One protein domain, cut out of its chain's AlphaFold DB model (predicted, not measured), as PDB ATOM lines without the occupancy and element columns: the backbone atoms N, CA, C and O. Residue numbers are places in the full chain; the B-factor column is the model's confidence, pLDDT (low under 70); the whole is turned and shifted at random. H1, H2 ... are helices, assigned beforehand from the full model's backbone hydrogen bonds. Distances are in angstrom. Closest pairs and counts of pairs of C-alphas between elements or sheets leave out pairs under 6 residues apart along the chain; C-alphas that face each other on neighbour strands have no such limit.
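AT A GLANCE: This is residues 140 to 224 of the 265 residues of the protein "DNA helicase" of Nitrospirae bacterium CG_4_9_14_0_8_um_filter_70_14 (UniProt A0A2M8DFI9). Three helices make a compact crossed cluster: H1 and H2 form a V at their tight link, and H3 packs steeply across both, the three centres making a triangle. H4 sits at the far end of H2, and the short pairing of residues 147 to 148 with 208 to 209, parallel, ties the opening stretch to the link before H4. The printed part has 85 residues with four named helices, H1 to H4 in chain order, and no named strand; the class is all helix. It is compact, with a radius of gyration of the C-alphas of 12.5 A and spans of 36 by 27 by 17 A.

IN THESE COORDINATES: Find C-alpha 166 at (-28.213, 35.544, 21.779); from there H2, residues 166 to 181, runs 22.2 A. H3, residues 191 to 206, runs 22.3 A from C-alpha 191 at (-40.442, 31.273, 29.110). Look back to residues 151 to 162 for H1, 16.9 A. H4, residues 213 to 222, runs 13.8 A to C-alpha 222 at (-38.337, 52.138, 50.453).

HOW THE PARTS SIT: Begin at H2, the hub. Its residues 172 to 176 touch H3, about perpendicular at 86 degrees; the closest C-alphas, of Trp 172 and Leu 192, are 6.3 A apart. Its residues 166 to 173 touch H1, opposite ways at a steep tilt of 69 degrees, only just short of perpendicular; the closest C-alphas, of Ala 159 and Glu 166, are 5.3 A apart. H1 touches H3 with residues 157 to 162, opposite ways at a steep tilt of 65 degrees; the C-alphas of Leu 158 and Tyr 199 are closest, at 6.2 A. H2 and H4 only just touch, only at their ends, with 3 pairs of C-alphas within 8 A; the closest, of Lys 180 and Ala 216, are 6.1 A apart. H4 is apart from H1 and H3. In H1, H2 and H3 every O i to N i+4 pair is within hydrogen-bond range; in H4, 5 of 6 are.

THE WHOLE: The C-alphas farthest apart, of Ser 165 and Gly 224, are 37.2 A apart. The printed part has no cut and no long link. Its mean pLDDT is 91.7, and no printed residue is under 70.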
ATOM      1  N   LEU A 140     -28.452  43.467  52.156       70.75
ATOM      2  CA  LEU A 140     -28.877  42.933  50.857       70.75
ATOM      3  C   LEU A 140     -27.986  41.818  50.310       70.75
ATOM      4  O   LEU A 140     -28.336  41.217  49.298       70.75
ATOM      5  N   GLY A 141     -26.846  41.538  50.949       70.38
ATOM      6  CA  GLY A 141     -25.891  40.540  50.458       70.38
ATOM      7  C   GLY A 141     -25.326  40.886  49.078       70.38
ATOM      8  O   GLY A 141     -25.011  39.988  48.302       70.38
ATOM      9  N   LEU A 142     -25.249  42.180  48.760       74.19
ATOM     10  CA  LEU A 142     -24.681  42.676  47.509       74.19
ATOM     11  C   LEU A 142     -23.164  42.811  47.610       74.19
ATOM     12  O   LEU A 142     -22.616  42.966  48.699       74.19
ATOM     13  N   ASP A 143     -22.488  42.820  46.466       78.50
ATOM     14  CA  ASP A 143     -21.097  43.255  46.422       78.50
ATOM     15  C   ASP A 143     -21.010  44.761  46.774       78.50
ATOM     16  O   ASP A 143     -21.787  45.560  46.232       78.50
ATOM     17  N   PRO A 144     -20.080  45.190  47.654       78.81
ATOM     18  CA  PRO A 144     -19.898  46.599  48.013       78.81
ATOM     19  C   PRO A 144     -19.665  47.537  46.823       78.81
ATOM     20  O   PRO A 144     -20.017  48.720  46.875       78.81
ATOM     21  N   ALA A 145     -19.083  47.034  45.735       83.00
ATOM     22  CA  ALA A 145     -18.854  47.806  44.531       83.00
ATOM     23  C   ALA A 145     -20.168  48.171  43.827       83.00
ATOM     24  O   ALA A 145     -20.223  49.238  43.201       83.00
ATOM     25  N   VAL A 146     -21.224  47.355  43.961       89.06
ATOM     26  CA  VAL A 146     -22.490  47.476  43.209       89.06
ATOM     27  C   VAL A 146     -22.180  47.714  41.723       89.06
ATOM     28  O   VAL A 146     -22.533  48.741  41.126       89.06
ATOM     29  N   ALA A 147     -21.387  46.799  41.161       92.69
ATOM     30  CA  ALA A 147     -20.947  46.854  39.776       92.69
ATOM     31  C   ALA A 147     -22.129  46.592  38.834       92.69
ATOM     32  O   ALA A 147     -23.007  45.789  39.134       92.69
ATOM     33  N   VAL A 148     -22.161  47.302  37.705       94.75
ATOM     34  CA  VAL A 148     -23.224  47.150  36.703       94.75
ATOM     35  C   VAL A 148     -22.723  46.234  35.600       94.75
ATOM     36  O   VAL A 148     -21.662  46.502  35.036       94.75
ATOM     37  N   ALA A 149     -23.492  45.196  35.290       94.56
ATOM     38  CA  ALA A 149     -23.152  44.234  34.252       94.56
ATOM     39  C   ALA A 149     -23.191  44.879  32.846       94.56
ATOM     40  O   ALA A 149     -24.204  45.498  32.486       94.56
ATOM     41  N   PRO A 150     -22.135  44.731  32.023       94.69
ATOM     42  CA  PRO A 150     -22.151  45.173  30.629       94.69
ATOM     43  C   PRO A 150     -23.250  44.472  29.816       94.69
ATOM     44  O   PRO A 150     -23.537  43.299  30.026       94.69
ATOM     45  N   GLU A 151     -23.868  45.175  28.862       90.06
ATOM     46  CA  GLU A 151     -24.960  44.622  28.031       90.06
ATOM     47  C   GLU A 151     -24.562  43.332  27.302       90.06
ATOM     48  O   GLU A 151     -25.281  42.341  27.386       90.06
ATOM     49  N   GLY A 152     -23.400  43.318  26.638       91.56
ATOM     50  CA  GLY A 152     -22.950  42.145  25.881       91.56
ATOM     51  C   GLY A 152     -22.758  40.904  26.758       91.56
ATOM     52  O   GLY A 152     -23.171  39.811  26.378       91.56
ATOM     53  N   GLU A 153     -22.211  41.079  27.963       95.69
ATOM     54  CA  GLU A 153     -22.009  39.982  28.915       95.69
ATOM     55  C   GLU A 153     -23.339  39.392  29.386       95.69
ATOM     56  O   GLU A 153     -23.510  38.175  29.389       95.69
ATOM     57  N   ARG A 154     -24.324  40.242  29.696       96.56
ATOM     58  CA  ARG A 154     -25.653  39.788  30.129       96.56
ATOM     59  C   ARG A 154     -26.348  38.923  29.085       96.56
ATOM     60  O   ARG A 154     -26.935  37.896  29.436       96.56
ATOM     61  N   VAL A 155     -26.277  39.328  27.816       97.31
ATOM     62  CA  VAL A 155     -26.841  38.558  26.699       97.31
ATOM     63  C   VAL A 155     -26.162  37.193  26.608       97.31
ATOM     64  O   VAL A 155     -26.860  36.177  26.572       97.31
ATOM     65  N   ALA A 156     -24.826  37.162  26.627       97.12
ATOM     66  CA  ALA A 156     -24.046  35.933  26.528       97.12
ATOM     67  C   ALA A 156     -24.325  34.969  27.696       97.12
ATOM     68  O   ALA A 156     -24.574  33.783  27.474       97.12
ATOM     69  N   TRP A 157     -24.361  35.468  28.938       97.25
ATOM     70  CA  TRP A 157     -24.641  34.651  30.124       97.25
ATOM     71  C   TRP A 157     -26.027  34.016  30.075       97.25
ATOM     72  O   TRP A 157     -26.175  32.818  30.333       97.25
ATOM     73  N   LEU A 158     -27.051  34.798  29.723       97.44
ATOM     74  CA  LEU A 158     -28.422  34.299  29.661       97.44
ATOM     75  C   LEU A 158     -28.602  33.293  28.517       97.44
ATOM     76  O   LEU A 158     -29.235  32.252  28.709       97.44
ATOM     77  N   ALA A 159     -28.014  33.578  27.351       97.62
ATOM     78  CA  ALA A 159     -28.028  32.689  26.194       97.62
ATOM     79  C   ALA A 159     -27.389  31.332  26.516       97.62
ATOM     80  O   ALA A 159     -28.009  30.292  26.282       97.62
ATOM     81  N   ALA A 160     -26.201  31.341  27.129       97.31
ATOM     82  CA  ALA A 160     -25.496  30.129  27.536       97.31
ATOM     83  C   ALA A 160     -26.280  29.329  28.591       97.31
ATOM     84  O   ALA A 160     -26.439  28.115  28.457       97.31
ATOM     85  N   THR A 161     -26.828  30.007  29.603       97.12
ATOM     86  CA  THR A 161     -27.542  29.369  30.726       97.12
ATOM     87  C   THR A 161     -28.829  28.680  30.283       97.12
ATOM     88  O   THR A 161     -29.128  27.573  30.727       97.12
ATOM     89  N   LEU A 162     -29.594  29.317  29.395       96.75
ATOM     90  CA  LEU A 162     -30.863  28.776  28.901       96.75
ATOM     91  C   LEU A 162     -30.711  27.975  27.605       96.75
ATOM     92  O   LEU A 162     -31.703  27.456  27.098       96.75
ATOM     93  N   ARG A 163     -29.486  27.866  27.072       97.12
ATOM     94  CA  ARG A 163     -29.167  27.194  25.802       97.12
ATOM     95  C   ARG A 163     -30.014  27.736  24.641       97.12
ATOM     96  O   ARG A 163     -30.559  26.981  23.840       97.12
ATOM     97  N   VAL A 164     -30.133  29.064  24.563       97.06
ATOM     98  CA  VAL A 164     -30.872  29.790  23.514       97.06
ATOM     99  C   VAL A 164     -29.939  30.672  22.689       97.06
ATOM    100  O   VAL A 164     -28.818  30.960  23.094       97.06
ATOM    101  N   SER A 165     -30.408  31.153  21.536       97.81
ATOM    102  CA  SER A 165     -29.649  32.128  20.747       97.81
ATOM    103  C   SER A 165     -29.537  33.481  21.460       97.81
ATOM    104  O   SER A 165     -30.477  33.928  22.124       97.81
ATOM    105  N   GLU A 166     -28.426  34.190  21.245       97.25
ATOM    106  CA  GLU A 166     -28.213  35.544  21.779       97.25
ATOM    107  C   GLU A 166     -29.319  36.516  21.361       97.25
ATOM    108  O   GLU A 166     -29.787  37.319  22.162       97.25
ATOM    109  N   ARG A 167     -29.836  36.385  20.131       97.69
ATOM    110  CA  ARG A 167     -30.974  37.184  19.655       97.69
ATOM    111  C   ARG A 167     -32.223  36.978  20.517       97.69
ATOM    112  O   ARG A 167     -32.964  37.930  20.771       97.69
ATOM    113  N   ARG A 168     -32.486  35.743  20.956       97.06
ATOM    114  CA  ARG A 168     -33.618  35.432  21.838       97.06
ATOM    115  C   ARG A 168     -33.374  35.967  23.246       97.06
ATOM    116  O   ARG A 168     -34.281  36.592  23.790       97.06
ATOM    117  N   ALA A 169     -32.170  35.779  23.786       97.25
ATOM    118  CA  ALA A 169     -31.777  36.306  25.091       97.25
ATOM    119  C   ALA A 169     -31.879  37.840  25.144       97.25
ATOM    120  O   ALA A 169     -32.522  38.372  26.042       97.25
ATOM    121  N   ALA A 170     -31.359  38.547  24.137       97.19
ATOM    122  CA  ALA A 170     -31.451  40.003  24.029       97.19
ATOM    123  C   ALA A 170     -32.907  40.497  24.010       97.19
ATOM    124  O   ALA A 170     -33.256  41.460  24.692       97.19
ATOM    125  N   ARG A 171     -33.796  39.803  23.287       97.38
ATOM    126  CA  ARG A 171     -35.234  40.119  23.281       97.38
ATOM    127  C   ARG A 171     -35.875  39.925  24.659       97.38
ATOM    128  O   ARG A 171     -36.704  40.741  25.054       97.38
ATOM    129  N   TRP A 172     -35.514  38.867  25.386       97.00
ATOM    130  CA  TRP A 172     -35.996  38.662  26.754       97.00
ATOM    131  C   TRP A 172     -35.455  39.714  27.720       97.00
ATOM    132  O   TRP A 172     -36.241  40.271  28.477       97.00
ATOM    133  N   LEU A 173     -34.167  40.061  27.648       96.88
ATOM    134  CA  LEU A 173     -33.580  41.132  28.460       96.88
ATOM    135  C   LEU A 173     -34.256  42.484  28.205       96.88
ATOM    136  O   LEU A 173     -34.552  43.204  29.154       96.88
ATOM    137  N   ALA A 174     -34.598  42.801  26.953       96.56
ATOM    138  CA  ALA A 174     -35.362  44.006  26.630       96.56
ATOM    139  C   ALA A 174     -36.766  44.011  27.270       96.56
ATOM    140  O   ALA A 174     -37.217  45.045  27.767       96.56
ATOM    141  N   ALA A 175     -37.447  42.860  27.295       95.88
ATOM    142  CA  ALA A 175     -38.750  42.715  27.945       95.88
ATOM    143  C   ALA A 175     -38.648  42.792  29.481       95.88
ATOM    144  O   ALA A 175     -39.434  43.494  30.115       95.88
ATOM    145  N   ILE A 176     -37.645  42.142  30.077       95.31
ATOM    146  CA  ILE A 176     -37.343  42.224  31.516       95.31
ATOM    147  C   ILE A 176     -37.051  43.676  31.914       95.31
ATOM    148  O   ILE A 176     -37.618  44.185  32.878       95.31
ATOM    149  N   SER A 177     -36.229  44.374  31.131       95.25
ATOM    150  CA  SER A 177     -35.908  45.791  31.323       95.25
ATOM    151  C   SER A 177     -37.165  46.674  31.328       95.25
ATOM    152  O   SER A 177     -37.318  47.550  32.182       95.25
ATOM    153  N   LEU A 178     -38.131  46.416  30.435       94.56
ATOM    154  CA  LEU A 178     -39.420  47.114  30.455       94.56
ATOM    155  C   LEU A 178     -40.196  46.849  31.752       94.56
ATOM    156  O   LEU A 178     -40.681  47.799  32.366       94.56
ATOM    157  N   HIS A 179     -40.269  45.595  32.199       92.88
ATOM    158  CA  HIS A 179     -40.926  45.252  33.460       92.88
ATOM    159  C   HIS A 179     -40.290  45.972  34.654       92.88
ATOM    160  O   HIS A 179     -41.015  46.613  35.421       92.88
ATOM    161  N   LYS A 180     -38.950  45.964  34.746       92.06
ATOM    162  CA  LYS A 180     -38.191  46.671  35.790       92.06
ATOM    163  C   LYS A 180     -38.492  48.172  35.798       92.06
ATOM    164  O   LYS A 180     -38.777  48.726  36.858       92.06
ATOM    165  N   ARG A 181     -38.509  48.829  34.630       92.06
ATOM    166  CA  ARG A 181     -38.824  50.269  34.512       92.06
ATOM    167  C   ARG A 181     -40.261  50.620  34.889       92.06
ATOM    168  O   ARG A 181     -40.507  51.724  35.363       92.06
ATOM    169  N   CYS A 182     -41.199  49.705  34.668       90.19
ATOM    170  CA  CYS A 182     -42.605  49.897  35.019       90.19
ATOM    171  C   CYS A 182     -42.928  49.499  36.469       90.19
ATOM    172  O   CYS A 182     -44.080  49.630  36.871       90.19
ATOM    173  N   GLY A 183     -41.962  48.987  37.242       86.81
ATOM    174  CA  GLY A 183     -42.222  48.456  38.585       86.81
ATOM    175  C   GLY A 183     -43.093  47.195  38.576       86.81
ATOM    176  O   GLY A 183     -43.774  46.895  39.551       86.81
ATOM    177  N   THR A 184     -43.097  46.461  37.463       88.19
ATOM    178  CA  THR A 184     -43.873  45.224  37.288       88.19
ATOM    179  C   THR A 184     -42.941  44.019  37.204       88.19
ATOM    180  O   THR A 184     -41.720  44.160  37.147       88.19
ATOM    181  N   ARG A 185     -43.512  42.814  37.184       82.50
ATOM    182  CA  ARG A 185     -42.790  41.577  36.874       82.50
ATOM    183  C   ARG A 185     -43.456  40.863  35.702       82.50
ATOM    184  O   ARG A 185     -44.662  41.055  35.510       82.50
ATOM    185  N   PRO A 186     -42.711  40.041  34.945       86.44
ATOM    186  CA  PRO A 186     -43.323  39.099  34.020       86.44
ATOM    187  C   PRO A 186     -44.388  38.256  34.735       86.44
ATOM    188  O   PRO A 186     -44.269  37.985  35.934       86.44
ATOM    189  N   ALA A 187     -45.419  37.830  33.999       86.19
ATOM    190  CA  ALA A 187     -46.374  36.842  34.502       86.19
ATOM    191  C   ALA A 187     -45.620  35.612  35.037       86.19
ATOM    192  O   ALA A 187     -44.551  35.291  34.532       86.19
ATOM    193  N   ALA A 188     -46.138  34.949  36.075       82.75
ATOM    194  CA  ALA A 188     -45.394  33.900  36.787       82.75
ATOM    195  C   ALA A 188     -44.992  32.712  35.889       82.75
ATOM    196  O   ALA A 188     -43.947  32.081  36.121       82.75
ATOM    197  N   ASP A 189     -45.793  32.474  34.851       80.44
ATOM    198  CA  ASP A 189     -45.696  31.348  33.937       80.44
ATOM    199  C   ASP A 189     -45.132  31.757  32.570       80.44
ATOM    200  O   ASP A 189     -45.259  32.898  32.117       80.44
ATOM    201  N   GLY A 190     -44.513  30.791  31.894       90.38
ATOM    202  CA  GLY A 190     -43.944  30.961  30.560       90.38
ATOM    203  C   GLY A 190     -42.440  31.233  30.541       90.38
ATOM    204  O   GLY A 190     -41.773  31.435  31.559       90.38
ATOM    205  N   GLU A 191     -41.889  31.223  29.330       93.06
ATOM    206  CA  GLU A 191     -40.442  31.273  29.110       93.06
ATOM    207  C   GLU A 191     -39.806  32.587  29.581       93.06
ATOM    208  O   GLU A 191     -38.681  32.581  30.070       93.06
ATOM    209  N   LEU A 192     -40.520  33.716  29.474       94.19
ATOM    210  CA  LEU A 192     -40.007  35.012  29.932       94.19
ATOM    211  C   LEU A 192     -39.836  35.038  31.456       94.19
ATOM    212  O   LEU A 192     -38.852  35.577  31.950       94.19
ATOM    213  N   ALA A 193     -40.758  34.417  32.194       93.75
ATOM    214  CA  ALA A 193     -40.689  34.306  33.647       93.75
ATOM    215  C   ALA A 193     -39.516  33.425  34.092       93.75
ATOM    216  O   ALA A 193     -38.818  33.725  35.061       93.75
ATOM    217  N   GLN A 194     -39.282  32.329  33.366       93.62
ATOM    218  CA  GLN A 194     -38.115  31.477  33.576       93.62
ATOM    219  C   GLN A 194     -36.819  32.233  33.267       93.62
ATOM    220  O   GLN A 194     -35.872  32.146  34.050       93.62
ATOM    221  N   ALA A 195     -36.792  32.993  32.169       95.44
ATOM    222  CA  ALA A 195     -35.642  33.799  31.792       95.44
ATOM    223  C   ALA A 195     -35.332  34.884  32.827       95.44
ATOM    224  O   ALA A 195     -34.173  35.037  33.195       95.44
ATOM    225  N   ASP A 196     -36.349  35.567  33.354       95.56
ATOM    226  CA  ASP A 196     -36.207  36.567  34.418       95.56
ATOM    227  C   ASP A 196     -35.611  35.963  35.700       95.56
ATOM    228  O   ASP A 196     -34.615  36.457  36.225       95.56
ATOM    229  N   ARG A 197     -36.133  34.815  36.158       94.62
ATOM    230  CA  ARG A 197     -35.590  34.107  37.336       94.62
ATOM    231  C   ARG A 197     -34.145  33.644  37.137       94.62
ATOM    232  O   ARG A 197     -33.325  33.771  38.050       94.62
ATOM    233  N   ALA A 198     -33.834  33.097  35.962       95.44
ATOM    234  CA  ALA A 198     -32.474  32.687  35.622       95.44
ATOM    235  C   ALA A 198     -31.534  33.898  35.580       95.44
ATOM    236  O   ALA A 198     -30.440  33.853  36.137       95.44
ATOM    237  N   TYR A 199     -31.991  34.999  34.989       95.94
ATOM    238  CA  TYR A 199     -31.236  36.234  34.877       95.94
ATOM    239  C   TYR A 199     -30.922  36.867  36.241       95.94
ATOM    240  O   TYR A 199     -29.764  37.173  36.513       95.94
ATOM    241  N   GLU A 200     -31.897  36.972  37.149       92.81
ATOM    242  CA  GLU A 200     -31.646  37.454  38.518       92.81
ATOM    243  C   GLU A 200     -30.658  36.557  39.279       92.81
ATOM    244  O   GLU A 200     -29.807  37.047  40.024       92.81
ATOM    245  N   THR A 201     -30.726  35.240  39.057       93.44
ATOM    246  CA  THR A 201     -29.774  34.289  39.648       93.44
ATOM    247  C   THR A 201     -28.358  34.507  39.108       93.44
ATOM    248  O   THR A 201     -27.405  34.466  39.884       93.44
ATOM    249  N   LEU A 202     -28.211  34.787  37.808       94.62
ATOM    250  CA  LEU A 202     -26.924  35.098  37.179       94.62
ATOM    251  C   LEU A 202     -26.322  36.389  37.732       94.62
ATOM    252  O   LEU A 202     -25.161  36.393  38.135       94.62
ATOM    253  N   LEU A 203     -27.111  37.464  37.819       93.06
ATOM    254  CA  LEU A 203     -26.655  38.729  38.400       93.06
ATOM    255  C   LEU A 203     -26.142  38.531  39.832       93.06
ATOM    256  O   LEU A 203     -25.050  38.988  40.173       93.06
ATOM    257  N   ALA A 204     -26.889  37.783  40.649       89.38
ATOM    258  CA  ALA A 204     -26.489  37.460  42.015       89.38
ATOM    259  C   ALA A 204     -25.208  36.609  42.071       89.38
ATOM    260  O   ALA A 204     -24.337  36.883  42.893       89.38
ATOM    261  N   ALA A 205     -25.070  35.606  41.198       90.50
ATOM    262  CA  ALA A 205     -23.891  34.740  41.145       90.50
ATOM    263  C   ALA A 205     -22.616  35.500  40.744       90.50
ATOM    264  O   ALA A 205     -21.546  35.223  41.282       90.50
ATOM    265  N   HIS A 206     -22.735  36.476  39.842       90.75
ATOM    266  CA  HIS A 206     -21.631  37.341  39.424       90.75
ATOM    267  C   HIS A 206     -21.388  38.530  40.370       90.75
ATOM    268  O   HIS A 206     -20.431  39.273  40.172       90.75
ATOM    269  N   GLY A 207     -22.234  38.738  41.389       89.31
ATOM    270  CA  GLY A 207     -22.111  39.873  42.312       89.31
ATOM    271  C   GLY A 207     -22.365  41.237  41.655       89.31
ATOM    272  O   GLY A 207     -21.885  42.261  42.137       89.31
ATOM    273  N   VAL A 208     -23.113  41.267  40.552       92.69
ATOM    274  CA  VAL A 208     -23.392  42.470  39.753       92.69
ATOM    275  C   VAL A 208     -24.884  42.801  39.759       92.69
ATOM    276  O   VAL A 208     -25.727  42.008  40.176       92.69
ATOM    277  N   VAL A 209     -25.222  44.000  39.298       93.38
ATOM    278  CA  VAL A 209     -26.606  44.453  39.110       93.38
ATOM    279  C   VAL A 209     -26.839  44.908  37.671       93.38
ATOM    280  O   VAL A 209     -25.898  45.274  36.964       93.38
ATOM    281  N   ASP A 210     -28.096  44.922  37.232       94.25
ATOM    282  CA  ASP A 210     -28.484  45.616  36.004       94.25
ATOM    283  C   ASP A 210     -28.452  47.145  36.223       94.25
ATOM    284  O   ASP A 210     -28.528  47.646  37.349       94.25
ATOM    285  N   LEU A 211     -28.369  47.916  35.141       94.75
ATOM    286  CA  LEU A 211     -28.584  49.355  35.178       94.75
ATOM    287  C   LEU A 211     -29.979  49.693  35.729       94.75
ATOM    288  O   LEU A 211     -30.087  50.571  36.585       94.75
ATOM    289  N   ASP A 212     -31.019  48.974  35.294       95.25
ATOM    290  CA  ASP A 212     -32.398  49.209  35.746       95.25
ATOM    291  C   ASP A 212     -32.578  48.896  37.247       95.25
ATOM    292  O   ASP A 212     -33.379  49.534  37.939       95.25
ATOM    293  N   ASP A 213     -31.775  47.976  37.796       92.94
ATOM    294  CA  ASP A 213     -31.792  47.638  39.225       92.94
ATOM    295  C   ASP A 213     -31.337  48.800  40.108       92.94
ATOM    296  O   ASP A 213     -31.760  48.892  41.263       92.94
ATOM    297  N   LEU A 214     -30.522  49.717  39.573       94.81
ATOM    298  CA  LEU A 214     -30.124  50.918  40.301       94.81
ATOM    299  C   LEU A 214     -31.322  51.819  40.610       94.81
ATOM    300  O   LEU A 214     -31.217  52.641  41.506       94.81
ATOM    301  N   VAL A 215     -32.453  51.684  39.917       94.25
ATOM    302  CA  VAL A 215     -33.680  52.422  40.251       94.25
ATOM    303  C   VAL A 215     -34.696  51.503  40.920       94.25
ATOM    304  O   VAL A 215     -35.206  51.837  41.990       94.25
ATOM    305  N   ALA A 216     -34.951  50.330  40.340       91.81
ATOM    306  CA  ALA A 216     -36.001  49.430  40.809       91.81
ATOM    307  C   ALA A 216     -35.743  48.902  42.231       91.81
ATOM    308  O   ALA A 216     -36.662  48.856  43.050       91.81
ATOM    309  N   ARG A 217     -34.494  48.539  42.566       90.50
ATOM    310  CA  ARG A 217     -34.182  47.981  43.890       90.50
ATOM    311  C   ARG A 217     -34.302  49.029  45.004       90.50
ATOM    312  O   ARG A 217     -34.979  48.720  45.978       90.50
ATOM    313  N   PRO A 218     -33.752  50.259  44.895       92.06
ATOM    314  CA  PRO A 218     -34.002  51.312  45.884       92.06
ATOM    315  C   PRO A 218     -35.480  51.601  46.143       92.06
ATOM    316  O   PRO A 218     -35.863  51.758  47.299       92.06
ATOM    317  N   VAL A 219     -36.315  51.622  45.099       91.38
ATOM    318  CA  VAL A 219     -37.767  51.795  45.259       91.38
ATOM    319  C   VAL A 219     -38.352  50.656  46.095       91.38
ATOM    320  O   VAL A 219     -38.981  50.915  47.117       91.38
ATOM    321  N   ALA A 220     -38.042  49.403  45.745       87.06
ATOM    322  CA  ALA A 220     -38.500  48.241  46.504       87.06
ATOM    323  C   ALA A 220     -38.021  48.250  47.972       87.06
ATOM    324  O   ALA A 220     -38.741  47.788  48.857       87.06
ATOM    325  N   LEU A 221     -36.827  48.791  48.253       87.38
ATOM    326  CA  LEU A 221     -36.334  48.972  49.624       87.38
ATOM    327  C   LEU A 221     -37.184  49.973  50.408       87.38
ATOM    328  O   LEU A 221     -37.522  49.709  51.562       87.38
ATOM    329  N   PHE A 222     -37.536  51.104  49.796       88.00
ATOM    330  CA  PHE A 222     -38.337  52.138  50.453       88.00
ATOM    331  C   PHE A 222     -39.792  51.723  50.667       88.00
ATOM    332  O   PHE A 222     -40.378  52.082  51.683       88.00
ATOM    333  N   GLU A 223     -40.354  50.912  49.774       86.12
ATOM    334  CA  GLU A 223     -41.717  50.378  49.901       86.12
ATOM    335  C   GLU A 223     -41.827  49.227  50.925       86.12
ATOM    336  O   GLU A 223     -42.891  48.633  51.094       86.12
ATOM    337  N   GLY A 224     -40.739  48.881  51.627       74.75
ATOM    338  CA  GLY A 224     -40.711  47.770  52.588       74.75
ATOM    339  C   GLY A 224     -40.674  46.386  51.928       74.75
ATOM    340  O   GLY A 224     -40.697  45.358  52.609       74.75
TER     341      GLY A 224